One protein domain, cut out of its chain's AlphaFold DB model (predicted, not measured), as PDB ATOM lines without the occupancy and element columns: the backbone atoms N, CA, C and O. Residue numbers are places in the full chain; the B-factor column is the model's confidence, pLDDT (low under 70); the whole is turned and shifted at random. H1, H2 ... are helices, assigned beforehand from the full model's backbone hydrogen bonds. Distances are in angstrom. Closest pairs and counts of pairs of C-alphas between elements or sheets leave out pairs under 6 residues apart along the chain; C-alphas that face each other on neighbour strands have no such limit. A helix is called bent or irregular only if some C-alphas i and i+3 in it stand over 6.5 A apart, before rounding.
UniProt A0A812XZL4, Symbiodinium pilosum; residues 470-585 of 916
ATOM      1  N   GLU A 470     -29.611  29.767  32.804       50.78
ATOM      2  CA  GLU A 470     -29.641  29.057  31.509       50.78
ATOM      3  C   GLU A 470     -30.550  27.812  31.530       50.78
ATOM      4  O   GLU A 470     -31.254  27.510  30.563       50.78
ATOM      5  N   SER A 471     -30.605  27.101  32.662       57.34
ATOM      6  CA  SER A 471     -31.490  25.937  32.823       57.34
ATOM      7  C   SER A 471     -32.974  26.321  32.871       57.34
ATOM      8  O   SER A 471     -33.824  25.559  32.403       57.34
ATOM      9  N   VAL A 472     -33.301  27.494  33.435       68.31
ATOM     10  CA  VAL A 472     -34.668  28.039  33.453       68.31
ATOM     11  C   VAL A 472     -35.092  28.380  32.027       68.31
ATOM     12  O   VAL A 472     -36.172  27.967  31.611       68.31
ATOM     13  N   THR A 473     -34.225  29.053  31.268       73.56
ATOM     14  CA  THR A 473     -34.505  29.456  29.884       73.56
ATOM     15  C   THR A 473     -34.720  28.259  28.960       73.56
ATOM     16  O   THR A 473     -35.649  28.262  28.161       73.56
ATOM     17  N   ASN A 474     -33.923  27.195  29.084       73.81
ATOM     18  CA  ASN A 474     -34.111  26.015  28.233       73.81
ATOM     19  C   ASN A 474     -35.421  25.276  28.557       73.81
ATOM     20  O   ASN A 474     -36.120  24.820  27.651       73.81
ATOM     21  N   THR A 475     -35.794  25.208  29.839       79.44
ATOM     22  CA  THR A 475     -37.028  24.529  30.270       79.44
ATOM     23  C   THR A 475     -38.271  25.257  29.761       79.44
ATOM     24  O   THR A 475     -39.188  24.615  29.255       79.44
ATOM     25  N   SER A 476     -38.279  26.592  29.801       82.94
ATOM     26  CA  SER A 476     -39.391  27.378  29.256       82.94
ATOM     27  C   SER A 476     -39.488  27.278  27.728       82.94
ATOM     28  O   SER A 476     -40.590  27.259  27.180       82.94
ATOM     29  N   LEU A 477     -38.360  27.140  27.019       82.94
ATOM     30  CA  LEU A 477     -38.358  26.872  25.577       82.94
ATOM     31  C   LEU A 477     -38.963  25.501  25.237       82.94
ATOM     32  O   LEU A 477     -39.696  25.402  24.250       82.94
ATOM     33  N   LEU A 478     -38.716  24.470  26.054       85.62
ATOM     34  CA  LEU A 478     -39.350  23.157  25.895       85.62
ATOM     35  C   LEU A 478     -40.862  23.227  26.132       85.62
ATOM     36  O   LEU A 478     -41.627  22.699  25.331       85.62
ATOM     37  N   GLU A 479     -41.302  23.919  27.185       89.62
ATOM     38  CA  GLU A 479     -42.726  24.138  27.473       89.62
ATOM     39  C   GLU A 479     -43.441  24.850  26.316       89.62
ATOM     40  O   GLU A 479     -44.510  24.416  25.876       89.62
ATOM     41  N   LEU A 480     -42.819  25.894  25.757       91.44
ATOM     42  CA  LEU A 480     -43.335  26.607  24.586       91.44
ATOM     43  C   LEU A 480     -43.399  25.713  23.343       91.44
ATOM     44  O   LEU A 480     -44.370  25.787  22.587       91.44
ATOM     45  N   ALA A 481     -42.389  24.868  23.121       89.12
ATOM     46  CA  ALA A 481     -42.369  23.940  21.997       89.12
ATOM     47  C   ALA A 481     -43.452  22.856  22.132       89.12
ATOM     48  O   ALA A 481     -44.159  22.581  21.164       89.12
ATOM     49  N   ILE A 482     -43.652  22.302  23.332       92.38
ATOM     50  CA  ILE A 482     -44.726  21.338  23.624       92.38
ATOM     51  C   ILE A 482     -46.100  21.975  23.407       92.38
ATOM     52  O   ILE A 482     -46.971  21.358  22.792       92.38
ATOM     53  N   GLY A 483     -46.293  23.217  23.858       93.50
ATOM     54  CA  GLY A 483     -47.531  23.964  23.636       93.50
ATOM     55  C   GLY A 483     -47.821  24.202  22.150       93.50
ATOM     56  O   GLY A 483     -48.940  23.961  21.697       93.50
ATOM     57  N   ALA A 484     -46.809  24.613  21.379       93.88
ATOM     58  CA  ALA A 484     -46.934  24.855  19.942       93.88
ATOM     59  C   ALA A 484     -47.239  23.568  19.156       93.88
ATOM     60  O   ALA A 484     -48.164  23.546  18.341       93.88
ATOM     61  N   LEU A 485     -46.529  22.474  19.450       93.38
ATOM     62  CA  LEU A 485     -46.801  21.171  18.842       93.38
ATOM     63  C   LEU A 485     -48.184  20.653  19.236       93.38
ATOM     64  O   LEU A 485     -48.925  20.176  18.383       93.38
ATOM     65  N   GLY A 486     -48.584  20.817  20.499       93.31
ATOM     66  CA  GLY A 486     -49.903  20.429  20.997       93.31
ATOM     67  C   GLY A 486     -51.075  21.175  20.345       93.31
ATOM     68  O   GLY A 486     -52.187  20.653  20.357       93.31
ATOM     69  N   ALA A 487     -50.839  22.355  19.763       95.38
ATOM     70  CA  ALA A 487     -51.856  23.157  19.078       95.38
ATOM     71  C   ALA A 487     -52.065  22.775  17.599       95.38
ATOM     72  O   ALA A 487     -53.017  23.253  16.972       95.38
ATOM     73  N   CYS A 488     -51.200  21.930  17.032       96.12
ATOM     74  CA  CYS A 488     -51.301  21.492  15.643       96.12
ATOM     75  C   CYS A 488     -52.549  20.618  15.439       96.12
ATOM     76  O   CYS A 488     -52.847  19.742  16.253       96.12
ATOM     77  N   ARG A 489     -53.281  20.834  14.339       95.81
ATOM     78  CA  ARG A 489     -54.515  20.089  14.010       95.81
ATOM     79  C   ARG A 489     -54.362  19.109  12.849       95.81
ATOM     80  O   ARG A 489     -55.289  18.361  12.571       95.81
ATOM     81  N   ASN A 490     -53.240  19.153  12.140       94.81
ATOM     82  CA  ASN A 490     -52.954  18.284  11.005       94.81
ATOM     83  C   ASN A 490     -51.438  18.101  10.819       94.81
ATOM     84  O   ASN A 490     -50.637  18.843  11.396       94.81
ATOM     85  N   TRP A 491     -51.052  17.134   9.982       91.69
ATOM     86  CA  TRP A 491     -49.649  16.808   9.695       91.69
ATOM     87  C   TRP A 491     -48.831  18.005   9.209       91.69
ATOM     88  O   TRP A 491     -47.710  18.197   9.659       91.69
ATOM     89  N   GLN A 492     -49.403  18.844   8.344       92.69
ATOM     90  CA  GLN A 492     -48.686  19.972   7.747       92.69
ATOM     91  C   GLN A 492     -48.322  21.043   8.787       92.69
ATOM     92  O   GLN A 492     -47.228  21.601   8.754       92.69
ATOM     93  N   GLN A 493     -49.222  21.313   9.738       94.19
ATOM     94  CA  GLN A 493     -48.942  22.195  10.871       94.19
ATOM     95  C   GLN A 493     -47.906  21.577  11.811       94.19
ATOM     96  O   GLN A 493     -46.995  22.282  12.246       94.19
ATOM     97  N   LEU A 494     -48.024  20.273  12.082       93.12
ATOM     98  CA  LEU A 494     -47.099  19.559  12.957       93.12
ATOM     99  C   LEU A 494     -45.678  19.555  12.387       93.12
ATOM    100  O   LEU A 494     -44.750  19.899  13.104       93.12
ATOM    101  N   GLU A 495     -45.501  19.256  11.100       89.75
ATOM    102  CA  GLU A 495     -44.206  19.310  10.411       89.75
ATOM    103  C   GLU A 495     -43.616  20.724  10.391       89.75
ATOM    104  O   GLU A 495     -42.422  20.900  10.643       89.75
ATOM    105  N   ALA A 496     -44.438  21.743  10.116       91.12
ATOM    106  CA  ALA A 496     -43.987  23.129  10.061       91.12
ATOM    107  C   ALA A 496     -43.521  23.638  11.435       91.12
ATOM    108  O   ALA A 496     -42.437  24.219  11.542       91.12
ATOM    109  N   GLU A 497     -44.302  23.404  12.494       93.44
ATOM    110  CA  GLU A 497     -43.900  23.776  13.855       93.44
ATOM    111  C   GLU A 497     -42.755  22.895  14.369       93.44
ATOM    112  O   GLU A 497     -41.846  23.417  15.010       93.44
ATOM    113  N   TRP A 498     -42.708  21.607  14.014       90.38
ATOM    114  CA  TRP A 498     -41.571  20.732  14.317       90.38
ATOM    115  C   TRP A 498     -40.280  21.264  13.708       90.38
ATOM    116  O   TRP A 498     -39.305  21.468  14.422       90.38
ATOM    117  N   ALA A 499     -40.274  21.577  12.411       86.38
ATOM    118  CA  ALA A 499     -39.104  22.119  11.726       86.38
ATOM    119  C   ALA A 499     -38.676  23.482  12.296       86.38
ATOM    120  O   ALA A 499     -37.483  23.745  12.457       86.38
ATOM    121  N   LYS A 500     -39.644  24.340  12.634       91.44
ATOM    122  CA  LYS A 500     -39.409  25.665  13.227       91.44
ATOM    123  C   LYS A 500     -38.831  25.584  14.640       91.44
ATOM    124  O   LYS A 500     -38.000  26.411  15.009       91.44
ATOM    125  N   ARG A 501     -39.278  24.610  15.436       90.81
ATOM    126  CA  ARG A 501     -38.920  24.442  16.853       90.81
ATOM    127  C   ARG A 501     -37.855  23.373  17.082       90.81
ATOM    128  O   ARG A 501     -37.408  23.224  18.215       90.81
ATOM    129  N   TRP A 502     -37.402  22.678  16.038       83.06
ATOM    130  CA  TRP A 502     -36.438  21.581  16.142       83.06
ATOM    131  C   TRP A 502     -35.186  21.990  16.911       83.06
ATOM    132  O   TRP A 502     -34.801  21.291  17.829       83.06
ATOM    133  N   VAL A 503     -34.628  23.173  16.645       74.12
ATOM    134  CA  VAL A 503     -33.443  23.681  17.364       74.12
ATOM    135  C   VAL A 503     -33.669  23.756  18.885       74.12
ATOM    136  O   VAL A 503     -32.745  23.539  19.660       74.12
ATOM    137  N   GLN A 504     -34.903  24.023  19.327       79.12
ATOM    138  CA  GLN A 504     -35.284  24.080  20.745       79.12
ATOM    139  C   GLN A 504     -35.515  22.673  21.325       79.12
ATOM    140  O   GLN A 504     -35.162  22.406  22.470       79.12
ATOM    141  N   LEU A 505     -36.079  21.761  20.528       78.00
ATOM    142  CA  LEU A 505     -36.394  20.384  20.926       78.00
ATOM    143  C   LEU A 505     -35.194  19.440  20.864       78.00
ATOM    144  O   LEU A 505     -35.131  18.484  21.630       78.00
ATOM    145  N   GLN A 506     -34.237  19.712  19.984       71.81
ATOM    146  CA  GLN A 506     -33.059  18.892  19.728       71.81
ATOM    147  C   GLN A 506     -32.225  18.717  20.998       71.81
ATOM    148  O   GLN A 506     -31.762  17.615  21.272       71.81
ATOM    149  N   TYR A 507     -32.156  19.748  21.847       64.00
ATOM    150  CA  TYR A 507     -31.551  19.660  23.179       64.00
ATOM    151  C   TYR A 507     -32.138  18.525  24.022       64.00
ATOM    152  O   TYR A 507     -31.416  17.789  24.685       64.00
ATOM    153  N   TYR A 508     -33.454  18.346  23.962       64.75
ATOM    154  CA  TYR A 508     -34.205  17.433  24.818       64.75
ATOM    155  C   TYR A 508     -34.419  16.050  24.206       64.75
ATOM    156  O   TYR A 508     -34.365  15.043  24.913       64.75
ATOM    157  N   ALA A 509     -34.588  16.002  22.888       58.78
ATOM    158  CA  ALA A 509     -34.697  14.790  22.093       58.78
ATOM    159  C   ALA A 509     -33.417  13.952  22.160       58.78
ATOM    160  O   ALA A 509     -33.469  12.758  22.447       58.78
ATOM    161  N   VAL A 510     -32.265  14.599  21.972       53.56
ATOM    162  CA  VAL A 510     -30.964  13.954  22.166       53.56
ATOM    163  C   VAL A 510     -30.768  13.662  23.646       53.56
ATOM    164  O   VAL A 510     -30.044  12.723  23.993       53.56
ATOM    165  N   LEU A 511     -31.452  14.414  24.540       47.88
ATOM    166  CA  LEU A 511     -31.335  14.130  25.948       47.88
ATOM    167  C   LEU A 511     -31.858  12.725  26.301       47.88
ATOM    168  O   LEU A 511     -31.134  11.850  26.761       47.88
ATOM    169  N   ASN A 512     -33.130  12.458  26.135       52.53
ATOM    170  CA  ASN A 512     -33.704  11.342  26.885       52.53
ATOM    171  C   ASN A 512     -33.709   9.995  26.154       52.53
ATOM    172  O   ASN A 512     -34.167   9.018  26.736       52.53
ATOM    173  N   GLY A 513     -33.135   9.924  24.948       51.56
ATOM    174  CA  GLY A 513     -33.215   8.736  24.102       51.56
ATOM    175  C   GLY A 513     -34.655   8.521  23.631       51.56
ATOM    176  O   GLY A 513     -35.596   8.415  24.415       51.56
ATOM    177  N   TRP A 514     -34.874   8.492  22.323       60.47
ATOM    178  CA  TRP A 514     -36.203   8.231  21.769       60.47
ATOM    179  C   TRP A 514     -36.436   6.721  21.679       60.47
ATOM    180  O   TRP A 514     -36.110   6.115  20.662       60.47
ATOM    181  N   ASP A 515     -37.009   6.106  22.717       55.38
ATOM    182  CA  ASP A 515     -37.405   4.680  22.673       55.38
ATOM    183  C   ASP A 515     -38.926   4.476  22.803       55.38
ATOM    184  O   ASP A 515     -39.408   3.397  23.139       55.38
ATOM    185  N   ALA A 516     -39.708   5.519  22.497       59.25
ATOM    186  CA  ALA A 516     -41.161   5.425  22.471       59.25
ATOM    187  C   ALA A 516     -41.620   4.477  21.351       59.25
ATOM    188  O   ALA A 516     -41.342   4.685  20.165       59.25
ATOM    189  N   SER A 517     -42.345   3.435  21.748       61.97
ATOM    190  CA  SER A 517     -43.040   2.519  20.852       61.97
ATOM    191  C   SER A 517     -44.538   2.714  21.033       61.97
ATOM    192  O   SER A 517     -45.051   2.515  22.131       61.97
ATOM    193  N   VAL A 518     -45.240   3.061  19.959       67.44
ATOM    194  CA  VAL A 518     -46.708   3.155  19.947       67.44
ATOM    195  C   VAL A 518     -47.223   2.020  19.089       67.44
ATOM    196  O   VAL A 518     -46.827   1.904  17.933       67.44
ATOM    197  N   ASP A 519     -48.056   1.152  19.664       75.38
ATOM    198  CA  ASP A 519     -48.601  -0.028  18.979       75.38
ATOM    199  C   ASP A 519     -47.502  -0.926  18.345       75.38
ATOM    200  O   ASP A 519     -47.693  -1.539  17.299       75.38
ATOM    201  N   GLY A 520     -46.321  -1.001  18.977       74.75
ATOM    202  CA  GLY A 520     -45.168  -1.788  18.501       74.75
ATOM    203  C   GLY A 520     -44.286  -1.087  17.459       74.75
ATOM    204  O   GLY A 520     -43.262  -1.636  17.047       74.75
ATOM    205  N   ILE A 521     -44.643   0.132  17.046       70.69
ATOM    206  CA  ILE A 521     -43.877   0.935  16.093       70.69
ATOM    207  C   ILE A 521     -42.946   1.853  16.880       70.69
ATOM    208  O   ILE A 521     -43.383   2.807  17.526       70.69
ATOM    209  N   LYS A 522     -41.638   1.573  16.814       73.56
ATOM    210  CA  LYS A 522     -40.610   2.470  17.352       73.56
ATOM    211  C   LYS A 522     -40.634   3.778  16.564       73.56
ATOM    212  O   LYS A 522     -40.162   3.802  15.427       73.56
ATOM    213  N   LEU A 523     -41.123   4.859  17.180       66.31
ATOM    214  CA  LEU A 523     -41.210   6.185  16.555       66.31
ATOM    215  C   LEU A 523     -39.864   6.628  15.973       66.31
ATOM    216  O   LEU A 523     -39.829   7.260  14.927       66.31
ATOM    217  N   MET A 524     -38.746   6.237  16.590       63.47
ATOM    218  CA  MET A 524     -37.415   6.620  16.120       63.47
ATOM    219  C   MET A 524     -37.090   6.107  14.708       63.47
ATOM    220  O   MET A 524     -36.535   6.852  13.911       63.47
ATOM    221  N   LYS A 525     -37.495   4.872  14.367       59.31
ATOM    222  CA  LYS A 525     -37.250   4.292  13.031       59.31
ATOM    223  C   LYS A 525     -38.040   4.980  11.923       59.31
ATOM    224  O   LYS A 525     -37.650   4.875  10.774       59.31
ATOM    225  N   VAL A 526     -39.142   5.622  12.295       56.50
ATOM    226  CA  VAL A 526     -40.108   6.240  11.385       56.50
ATOM    227  C   VAL A 526     -39.900   7.760  11.289       56.50
ATOM    228  O   VAL A 526     -40.361   8.418  10.367       56.50
ATOM    229  N   LEU A 527     -39.206   8.355  12.260       57.06
ATOM    230  CA  LEU A 527     -38.919   9.791  12.307       57.06
ATOM    231  C   LEU A 527     -37.496  10.140  11.875       57.06
ATOM    232  O   LEU A 527     -37.169  11.315  11.734       57.06
ATOM    233  N   MET A 528     -36.633   9.146  11.683       54.41
ATOM    234  CA  MET A 528     -35.263   9.363  11.239       54.41
ATOM    235  C   MET A 528     -35.104   8.942   9.785       54.41
ATOM    236  O   MET A 528     -34.689   7.828   9.490       54.41
ATOM    237  N   GLN A 529     -35.379   9.873   8.872       52.81
ATOM    238  CA  GLN A 529     -34.714   9.866   7.574       52.81
ATOM    239  C   GLN A 529     -33.522  10.825   7.667       52.81
ATOM    240  O   GLN A 529     -33.693  12.039   7.801       52.81
ATOM    241  N   GLU A 530     -32.314  10.261   7.690       51.47
ATOM    242  CA  GLU A 530     -31.058  11.008   7.760       51.47
ATOM    243  C   GLU A 530     -30.780  11.715   6.426       51.47
ATOM    244  O   GLU A 530     -30.078  11.198   5.562       51.47
ATOM    245  N   ASP A 531     -31.314  12.924   6.250       48.00
ATOM    246  CA  ASP A 531     -30.871  13.806   5.169       48.00
ATOM    247  C   ASP A 531     -29.659  14.618   5.656       48.00
ATOM    248  O   ASP A 531     -29.799  15.693   6.252       48.00
ATOM    249  N   PHE A 532     -28.447  14.116   5.396       42.16
ATOM    250  CA  PHE A 532     -27.225  14.916   5.500       42.16
ATOM    251  C   PHE A 532     -27.241  15.986   4.395       42.16
ATOM    252  O   PHE A 532     -26.954  15.707   3.235       42.16
ATOM    253  N   HIS A 533     -27.583  17.228   4.738       50.62
ATOM    254  CA  HIS A 533     -27.317  18.367   3.856       50.62
ATOM    255  C   HIS A 533     -25.858  18.834   4.018       50.62
ATOM    256  O   HIS A 533     -25.308  18.751   5.115       50.62
ATOM    257  N   ASP A 534     -25.266  19.416   2.964       38.31
ATOM    258  CA  ASP A 534     -23.871  19.915   2.886       38.31
ATOM    259  C   ASP A 534     -23.443  20.877   4.014       38.31
ATOM    260  O   ASP A 534     -22.265  21.179   4.188       38.31
ATOM    261  N   ALA A 535     -24.397  21.357   4.811       45.28
ATOM    262  CA  ALA A 535     -24.164  22.188   5.977       45.28
ATOM    263  C   ALA A 535     -24.138  21.399   7.298       45.28
ATOM    264  O   ALA A 535     -24.353  22.008   8.325       45.28
ATOM    265  N   GLY A 536     -23.982  20.075   7.347       47.72
ATOM    266  CA  GLY A 536     -23.796  19.315   8.599       47.72
ATOM    267  C   GLY A 536     -24.975  19.275   9.592       47.72
ATOM    268  O   GLY A 536     -24.967  18.447  10.489       47.72
ATOM    269  N   VAL A 537     -26.020  20.102   9.473       44.41
ATOM    270  CA  VAL A 537     -27.098  20.179  10.477       44.41
ATOM    271  C   VAL A 537     -27.988  18.925  10.469       44.41
ATOM    272  O   VAL A 537     -28.763  18.739   9.533       44.41
ATOM    273  N   PHE A 538     -27.960  18.128  11.545       47.88
ATOM    274  CA  PHE A 538     -28.909  17.031  11.777       47.88
ATOM    275  C   PHE A 538     -30.341  17.578  11.890       47.88
ATOM    276  O   PHE A 538     -30.692  18.283  12.844       47.88
ATOM    277  N   ARG A 539     -31.192  17.245  10.915       57.47
ATOM    278  CA  ARG A 539     -32.639  17.480  10.979       57.47
ATOM    279  C   ARG A 539     -33.360  16.149  11.078       57.47
ATOM    280  O   ARG A 539     -33.367  15.381  10.128       57.47
ATOM    281  N   VAL A 540     -34.041  15.930  12.197       66.31
ATOM    282  CA  VAL A 540     -35.039  14.863  12.305       66.31
ATOM    283  C   VAL A 540     -36.316  15.385  11.655       66.31
ATOM    284  O   VAL A 540     -36.967  16.289  12.189       66.31
ATOM    285  N   ARG A 541     -36.641  14.876  10.464       74.31
ATOM    286  CA  ARG A 541     -37.910  15.169   9.793       74.31
ATOM    287  C   ARG A 541     -38.952  14.146  10.221       74.31
ATOM    288  O   ARG A 541     -38.720  12.953  10.110       74.31
ATOM    289  N   LEU A 542     -40.126  14.616  10.633       80.56
ATOM    290  CA  LEU A 542     -41.307  13.759  10.724       80.56
ATOM    291  C   LEU A 542     -41.588  13.183   9.330       80.56
ATOM    292  O   LEU A 542     -42.020  13.921   8.448       80.56
ATOM    293  N   ASN A 543     -41.305  11.897   9.111       81.31
ATOM    294  CA  ASN A 543     -41.602  11.256   7.837       81.31
ATOM    295  C   ASN A 543     -43.071  10.832   7.823       81.31
ATOM    296  O   ASN A 543     -43.441   9.728   8.232       81.31
ATOM    297  N   ARG A 544     -43.928  11.746   7.365       84.75
ATOM    298  CA  ARG A 544     -45.360  11.492   7.222       84.75
ATOM    299  C   ARG A 544     -45.648  10.240   6.398       84.75
ATOM    300  O   ARG A 544     -46.549   9.496   6.763       84.75
ATOM    301  N   GLU A 545     -44.888   9.980   5.334       84.19
ATOM    302  CA  GLU A 545     -45.127   8.815   4.478       84.19
ATOM    303  C   GLU A 545     -44.899   7.500   5.221       84.19
ATOM    304  O   GLU A 545     -45.628   6.537   5.000       84.19
ATOM    305  N   GLU A 546     -43.903   7.435   6.101       82.88
ATOM    306  CA  GLU A 546     -43.651   6.234   6.897       82.88
ATOM    307  C   GLU A 546     -44.674   6.060   8.022       82.88
ATOM    308  O   GLU A 546     -45.090   4.931   8.278       82.88
ATOM    309  N   LEU A 547     -45.153   7.150   8.634       82.38
ATOM    310  CA  LEU A 547     -46.251   7.106   9.615       82.38
ATOM    311  C   LEU A 547     -47.570   6.670   8.963       82.38
ATOM    312  O   LEU A 547     -48.296   5.848   9.523       82.38
ATOM    313  N   GLU A 548     -47.849   7.155   7.751       84.31
ATOM    314  CA  GLU A 548     -49.006   6.741   6.956       84.31
ATOM    315  C   GLU A 548     -48.868   5.284   6.473       84.31
ATOM    316  O   GLU A 548     -49.825   4.519   6.592       84.31
ATOM    317  N   LYS A 549     -47.678   4.849   6.021       88.12
ATOM    318  CA  LYS A 549     -47.389   3.437   5.669       88.12
ATOM    319  C   LYS A 549     -47.523   2.500   6.867       88.12
ATOM    320  O   LYS A 549     -47.968   1.366   6.711       88.12
ATOM    321  N   ALA A 550     -47.163   2.976   8.054       85.12
ATOM    322  CA  ALA A 550     -47.335   2.264   9.311       85.12
ATOM    323  C   ALA A 550     -48.802   2.236   9.794       85.12
ATOM    324  O   ALA A 550     -49.099   1.604  10.805       85.12
ATOM    325  N   GLY A 551     -49.726   2.902   9.085       90.00
ATOM    326  CA  GLY A 551     -51.146   2.953   9.430       90.00
ATOM    327  C   GLY A 551     -51.448   3.790  10.674       90.00
ATOM    328  O   GLY A 551     -52.485   3.586  11.305       90.00
ATOM    329  N   MET A 552     -50.554   4.708  11.057       89.62
ATOM    330  CA  MET A 552     -50.712   5.535  12.251       89.62
ATOM    331  C   MET A 552     -51.485   6.823  11.911       89.62
ATOM    332  O   MET A 552     -50.940   7.700  11.235       89.62
ATOM    333  N   PRO A 553     -52.745   6.983  12.363       92.12
ATOM    334  CA  PRO A 553     -53.498   8.213  12.142       92.12
ATOM    335  C   PRO A 553     -52.851   9.391  12.885       92.12
ATOM    336  O   PRO A 553     -52.218   9.205  13.932       92.12
ATOM    337  N   TYR A 554     -53.044  10.602  12.354       92.12
ATOM    338  CA  TYR A 554     -52.480  11.850  12.883       92.12
ATOM    339  C   TYR A 554     -52.697  11.995  14.391       92.12
ATOM    340  O   TYR A 554     -51.762  12.280  15.131       92.12
ATOM    341  N   GLU A 555     -53.918  11.742  14.851       93.94
ATOM    342  CA  GLU A 555     -54.334  11.919  16.237       93.94
ATOM    343  C   GLU A 555     -53.529  11.021  17.180       93.94
ATOM    344  O   GLU A 555     -53.103  11.468  18.243       93.94
ATOM    345  N   LYS A 556     -53.256   9.772  16.776       91.12
ATOM    346  CA  LYS A 556     -52.448   8.841  17.577       91.12
ATOM    347  C   LYS A 556     -50.985   9.272  17.640       91.12
ATOM    348  O   LYS A 556     -50.406   9.293  18.723       91.12
ATOM    349  N   ALA A 557     -50.397   9.639  16.502       88.31
ATOM    350  CA  ALA A 557     -49.009  10.096  16.454       88.31
ATOM    351  C   ALA A 557     -48.813  11.399  17.244       88.31
ATOM    352  O   ALA A 557     -47.849  11.546  17.992       88.31
ATOM    353  N   HIS A 558     -49.760  12.329  17.117       92.38
ATOM    354  CA  HIS A 558     -49.756  13.610  17.813       92.38
ATOM    355  C   HIS A 558     -49.835  13.442  19.332       92.38
ATOM    356  O   HIS A 558     -49.033  14.042  20.051       92.38
ATOM    357  N   VAL A 559     -50.742  12.587  19.819       92.44
ATOM    358  CA  VAL A 559     -50.860  12.260  21.250       92.44
ATOM    359  C   VAL A 559     -49.574  11.622  21.768       92.44
ATOM    360  O   VAL A 559     -49.041  12.085  22.772       92.44
ATOM    361  N   ALA A 560     -49.017  10.645  21.053       87.19
ATOM    362  CA  ALA A 560     -47.793   9.973  21.476       87.19
ATOM    363  C   ALA A 560     -46.575  10.905  21.548       87.19
ATOM    364  O   ALA A 560     -45.824  10.880  22.523       87.19
ATOM    365  N   ILE A 561     -46.388  11.766  20.540       88.12
ATOM    366  CA  ILE A 561     -45.312  12.767  20.540       88.12
ATOM    367  C   ILE A 561     -45.488  13.725  21.723       88.12
ATOM    368  O   ILE A 561     -44.521  14.051  22.412       88.12
ATOM    369  N   LYS A 562     -46.724  14.156  21.994       90.38
ATOM    370  CA  LYS A 562     -47.032  15.060  23.106       90.38
ATOM    371  C   LYS A 562     -46.786  14.411  24.469       90.38
ATOM    372  O   LYS A 562     -46.205  15.061  25.337       90.38
ATOM    373  N   GLU A 563     -47.216  13.168  24.669       89.94
ATOM    374  CA  GLU A 563     -47.001  12.412  25.910       89.94
ATOM    375  C   GLU A 563     -45.513  12.190  26.173       89.94
ATOM    376  O   GLU A 563     -45.036  12.472  27.272       89.94
ATOM    377  N   GLN A 564     -44.753  11.805  25.146       84.62
ATOM    378  CA  GLN A 564     -43.313  11.605  25.262       84.62
ATOM    379  C   GLN A 564     -42.573  12.903  25.612       84.62
ATOM    380  O   GLN A 564     -41.760  12.931  26.537       84.62
ATOM    381  N   LEU A 565     -42.876  14.003  24.913       87.19
ATOM    382  CA  LEU A 565     -42.268  15.301  25.211       87.19
ATOM    383  C   LEU A 565     -42.651  15.806  26.609       87.19
ATOM    384  O   LEU A 565     -41.822  16.401  27.297       87.19
ATOM    385  N   SER A 566     -43.885  15.547  27.048       89.62
ATOM    386  CA  SER A 566     -44.345  15.902  28.396       89.62
ATOM    387  C   SER A 566     -43.652  15.066  29.473       89.62
ATOM    388  O   SER A 566     -43.284  15.613  30.510       89.62
ATOM    389  N   SER A 567     -43.410  13.774  29.216       86.50
ATOM    390  CA  SER A 567     -42.593  12.915  30.083       86.50
ATOM    391  C   SER A 567     -41.180  13.476  30.224       86.50
ATOM    392  O   SER A 567     -40.685  13.625  31.334       86.50
ATOM    393  N   TRP A 568     -40.552  13.895  29.124       83.00
ATOM    394  CA  TRP A 568     -39.225  14.514  29.186       83.00
ATOM    395  C   TRP A 568     -39.210  15.837  29.924       83.00
ATOM    396  O   TRP A 568     -38.258  16.116  30.647       83.00
ATOM    397  N   LEU A 569     -40.241  16.662  29.749       86.75
ATOM    398  CA  LEU A 569     -40.376  17.885  30.524       86.75
ATOM    399  C   LEU A 569     -40.488  17.565  32.021       86.75
ATOM    400  O   LEU A 569     -39.885  18.268  32.829       86.75
ATOM    401  N   ALA A 570     -41.208  16.503  32.401       83.62
ATOM    402  CA  ALA A 570     -41.286  16.045  33.785       83.62
ATOM    403  C   ALA A 570     -39.916  15.586  34.313       83.62
ATOM    404  O   ALA A 570     -39.498  16.072  35.364       83.62
ATOM    405  N   ASP A 571     -39.175  14.772  33.553       74.62
ATOM    406  CA  ASP A 571     -37.829  14.300  33.912       74.62
ATOM    407  C   ASP A 571     -36.832  15.461  34.047       74.62
ATOM    408  O   ASP A 571     -36.035  15.528  34.982       74.62
ATOM    409  N   VAL A 572     -36.885  16.425  33.122       73.75
ATOM    410  CA  VAL A 572     -36.060  17.641  33.150       73.75
ATOM    411  C   VAL A 572     -36.432  18.504  34.344       73.75
ATOM    412  O   VAL A 572     -35.545  19.040  35.006       73.75
ATOM    413  N   ASN A 573     -37.720  18.635  34.654       79.06
ATOM    414  CA  ASN A 573     -38.181  19.362  35.826       79.06
ATOM    415  C   ASN A 573     -37.765  18.668  37.123       79.06
ATOM    416  O   ASN A 573     -37.376  19.354  38.065       79.06
ATOM    417  N   GLU A 574     -37.780  17.340  37.186       74.38
ATOM    418  CA  GLU A 574     -37.264  16.575  38.321       74.38
ATOM    419  C   GLU A 574     -35.744  16.736  38.460       74.38
ATOM    420  O   GLU A 574     -35.249  17.087  39.533       74.38
ATOM    421  N   PHE A 575     -34.999  16.613  37.362       64.50
ATOM    422  CA  PHE A 575     -33.556  16.845  37.322       64.50
ATOM    423  C   PHE A 575     -33.186  18.285  37.708       64.50
ATOM    424  O   PHE A 575     -32.238  18.516  38.463       64.50
ATOM    425  N   ASN A 576     -33.951  19.271  37.240       65.62
ATOM    426  CA  ASN A 576     -33.781  20.674  37.601       65.62
ATOM    427  C   ASN A 576     -34.159  20.926  39.061       65.62
ATOM    428  O   ASN A 576     -33.456  21.682  39.723       65.62
ATOM    429  N   LYS A 577     -35.201  20.281  39.597       68.19
ATOM    430  CA  LYS A 577     -35.531  20.326  41.033       68.19
ATOM    431  C   LYS A 577     -34.391  19.746  41.876       68.19
ATOM    432  O   LYS A 577     -34.025  20.344  42.887       68.19
ATOM    433  N   LEU A 578     -33.780  18.644  41.435       56.16
ATOM    434  CA  LEU A 578     -32.620  18.031  42.089       56.16
ATOM    435  C   LEU A 578     -31.366  18.923  42.016       56.16
ATOM    436  O   LEU A 578     -30.624  19.007  42.993       56.16
ATOM    437  N   ASN A 579     -31.134  19.629  40.903       52.97
ATOM    438  CA  ASN A 579     -29.946  20.477  40.718       52.97
ATOM    439  C   ASN A 579     -30.072  21.900  41.279       52.97
ATOM    440  O   ASN A 579     -29.082  22.438  41.775       52.97
ATOM    441  N   LYS A 580     -31.257  22.521  41.213       56.50
ATOM    442  CA  LYS A 580     -31.511  23.891  41.702       56.50
ATOM    443  C   LYS A 580     -31.610  23.974  43.218       56.50
ATOM    444  O   LYS A 580     -31.580  25.065  43.780       56.50
ATOM    445  N   HIS A 581     -31.697  22.840  43.903       50.78
ATOM    446  CA  HIS A 581     -31.639  22.812  45.347       50.78
ATOM    447  C   HIS A 581     -30.217  22.484  45.824       50.78
ATOM    448  O   HIS A 581     -29.860  21.311  45.903       50.78
ATOM    449  N   PRO A 582     -29.440  23.462  46.339       53.25
ATOM    450  CA  PRO A 582     -28.350  23.166  47.279       53.25
ATOM    451  C   PRO A 582     -28.835  22.327  48.483       53.25
ATOM    452  O   PRO A 582     -28.039  21.710  49.188       53.25
ATOM    453  N   ARG A 583     -30.160  22.229  48.682       52.94
ATOM    454  CA  ARG A 583     -30.792  21.280  49.600       52.94
ATOM    455  C   ARG A 583     -30.639  19.809  49.200       52.94
ATOM    456  O   ARG A 583     -30.695  19.006  50.110       52.94
ATOM    457  N   ALA A 584     -30.394  19.440  47.940       52.38
ATOM    458  CA  ALA A 584     -30.149  18.044  47.550       52.38
ATOM    459  C   ALA A 584     -28.795  17.524  48.076       52.38
ATOM    460  O   ALA A 584     -28.661  16.378  48.496       52.38
ATOM    461  N   VAL A 585     -27.791  18.407  48.143       53.84
ATOM    462  CA  VAL A 585     -26.530  18.115  48.842       53.84
ATOM    463  C   VAL A 585     -26.749  18.088  50.356       53.84
ATOM    464  O   VAL A 585     -26.189  17.227  51.023       53.84
TER     465      VAL A 585
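This is residues 470 to 585 of the 916 residues of a protein of Symbiodinium pilosum (UniProt A0A812XZL4). Two long helices, H5 and H1, run side by side in opposite ways, and the bent helix H2 folds back from the end of H1, its second arm H2b crossing both of them. The far part of H5, with the short H6 after it, makes one end of the long axis; at the other end lie H4 and the start of H5, while the long loop of residues 528 to 543 swings away from the helices. The printed part has 116 residues with six named helices, H1 to H6 in order along the chain, and no named strand; its class is all helix. It is compact, with a radius of gyration of the C-alphas of 15.2 A and spans of 50 by 35 by 24 A.

H5, residues 554 to 580, touches H1, residues 470 to 486, at a shallow tilt of 16 degrees, opposite ways; their closest C-alphas, of Lys 562 and Gly 486, are 6.4 A apart. H2, residues 491 to 512, was assigned as one helix by its hydrogen bonds, but is bent: C-alphas 500 and 503 are 7.5 A apart. Its arms H2a, residues 491 to 500, and H2b, residues 503 to 512, stand about perpendicular, at 85 degrees. H1 and H2a form a helical hairpin with a shallow tilt of 17 degrees; H1 touches H2a with residues 484 to 485 alone, and the closest C-alphas, of Leu 485 and Leu 494, are 6.1 A apart. With residues 474 to 481 alone, H1 touches H2b about perpendicular, at 80 degrees; the closest C-alphas, of Leu 477 and Gln 504, are 6.4 A apart. H2b and H5 are close but not clearly touching, with the C-alphas of Asn 512 and Trp 568 closest at 6.8 A. H3, residues 523 to 527, is close to but not clearly touching H4, residues 544 to 549; the closest C-alphas, of Val 526 and Glu 546, are 5.7 A apart. H6, residues 582 to 585, is likewise close to H5 but not clearly touching it: the C-alphas of Ala 584 and Leu 578 are closest, at 6.0 A. H3 and H5 are apart. Every O i to N i+4 pair is within hydrogen-bond range in H1, H2a, H3, H4 and H5, against 4 of 6 in H2b; H6 is too short for such a pair.

H5 measures 37.6 A, from C-alpha 554 at (-52.480, 11.850, 12.883) to C-alpha 580 at (-31.511, 23.891, 41.702). H1 measures 24.4 A and begins at C-alpha 470, (-29.641, 29.057, 31.509). H2a measures 14.0 A, H2b 15.6 A, H4 8.5 A, H3 6.0 A and H6 5.6 A.

The C-alphas farthest apart, of Lys 549 and Arg 583, are 50.2 A apart. The printed part has no cut, and the link from H3 to H4, 16 residues, is long. Mean pLDDT of the printed part is 74.5; 44 residues are under 70, namely 470 to 472, 507 to 518, 523 to 540 and 575 to 585.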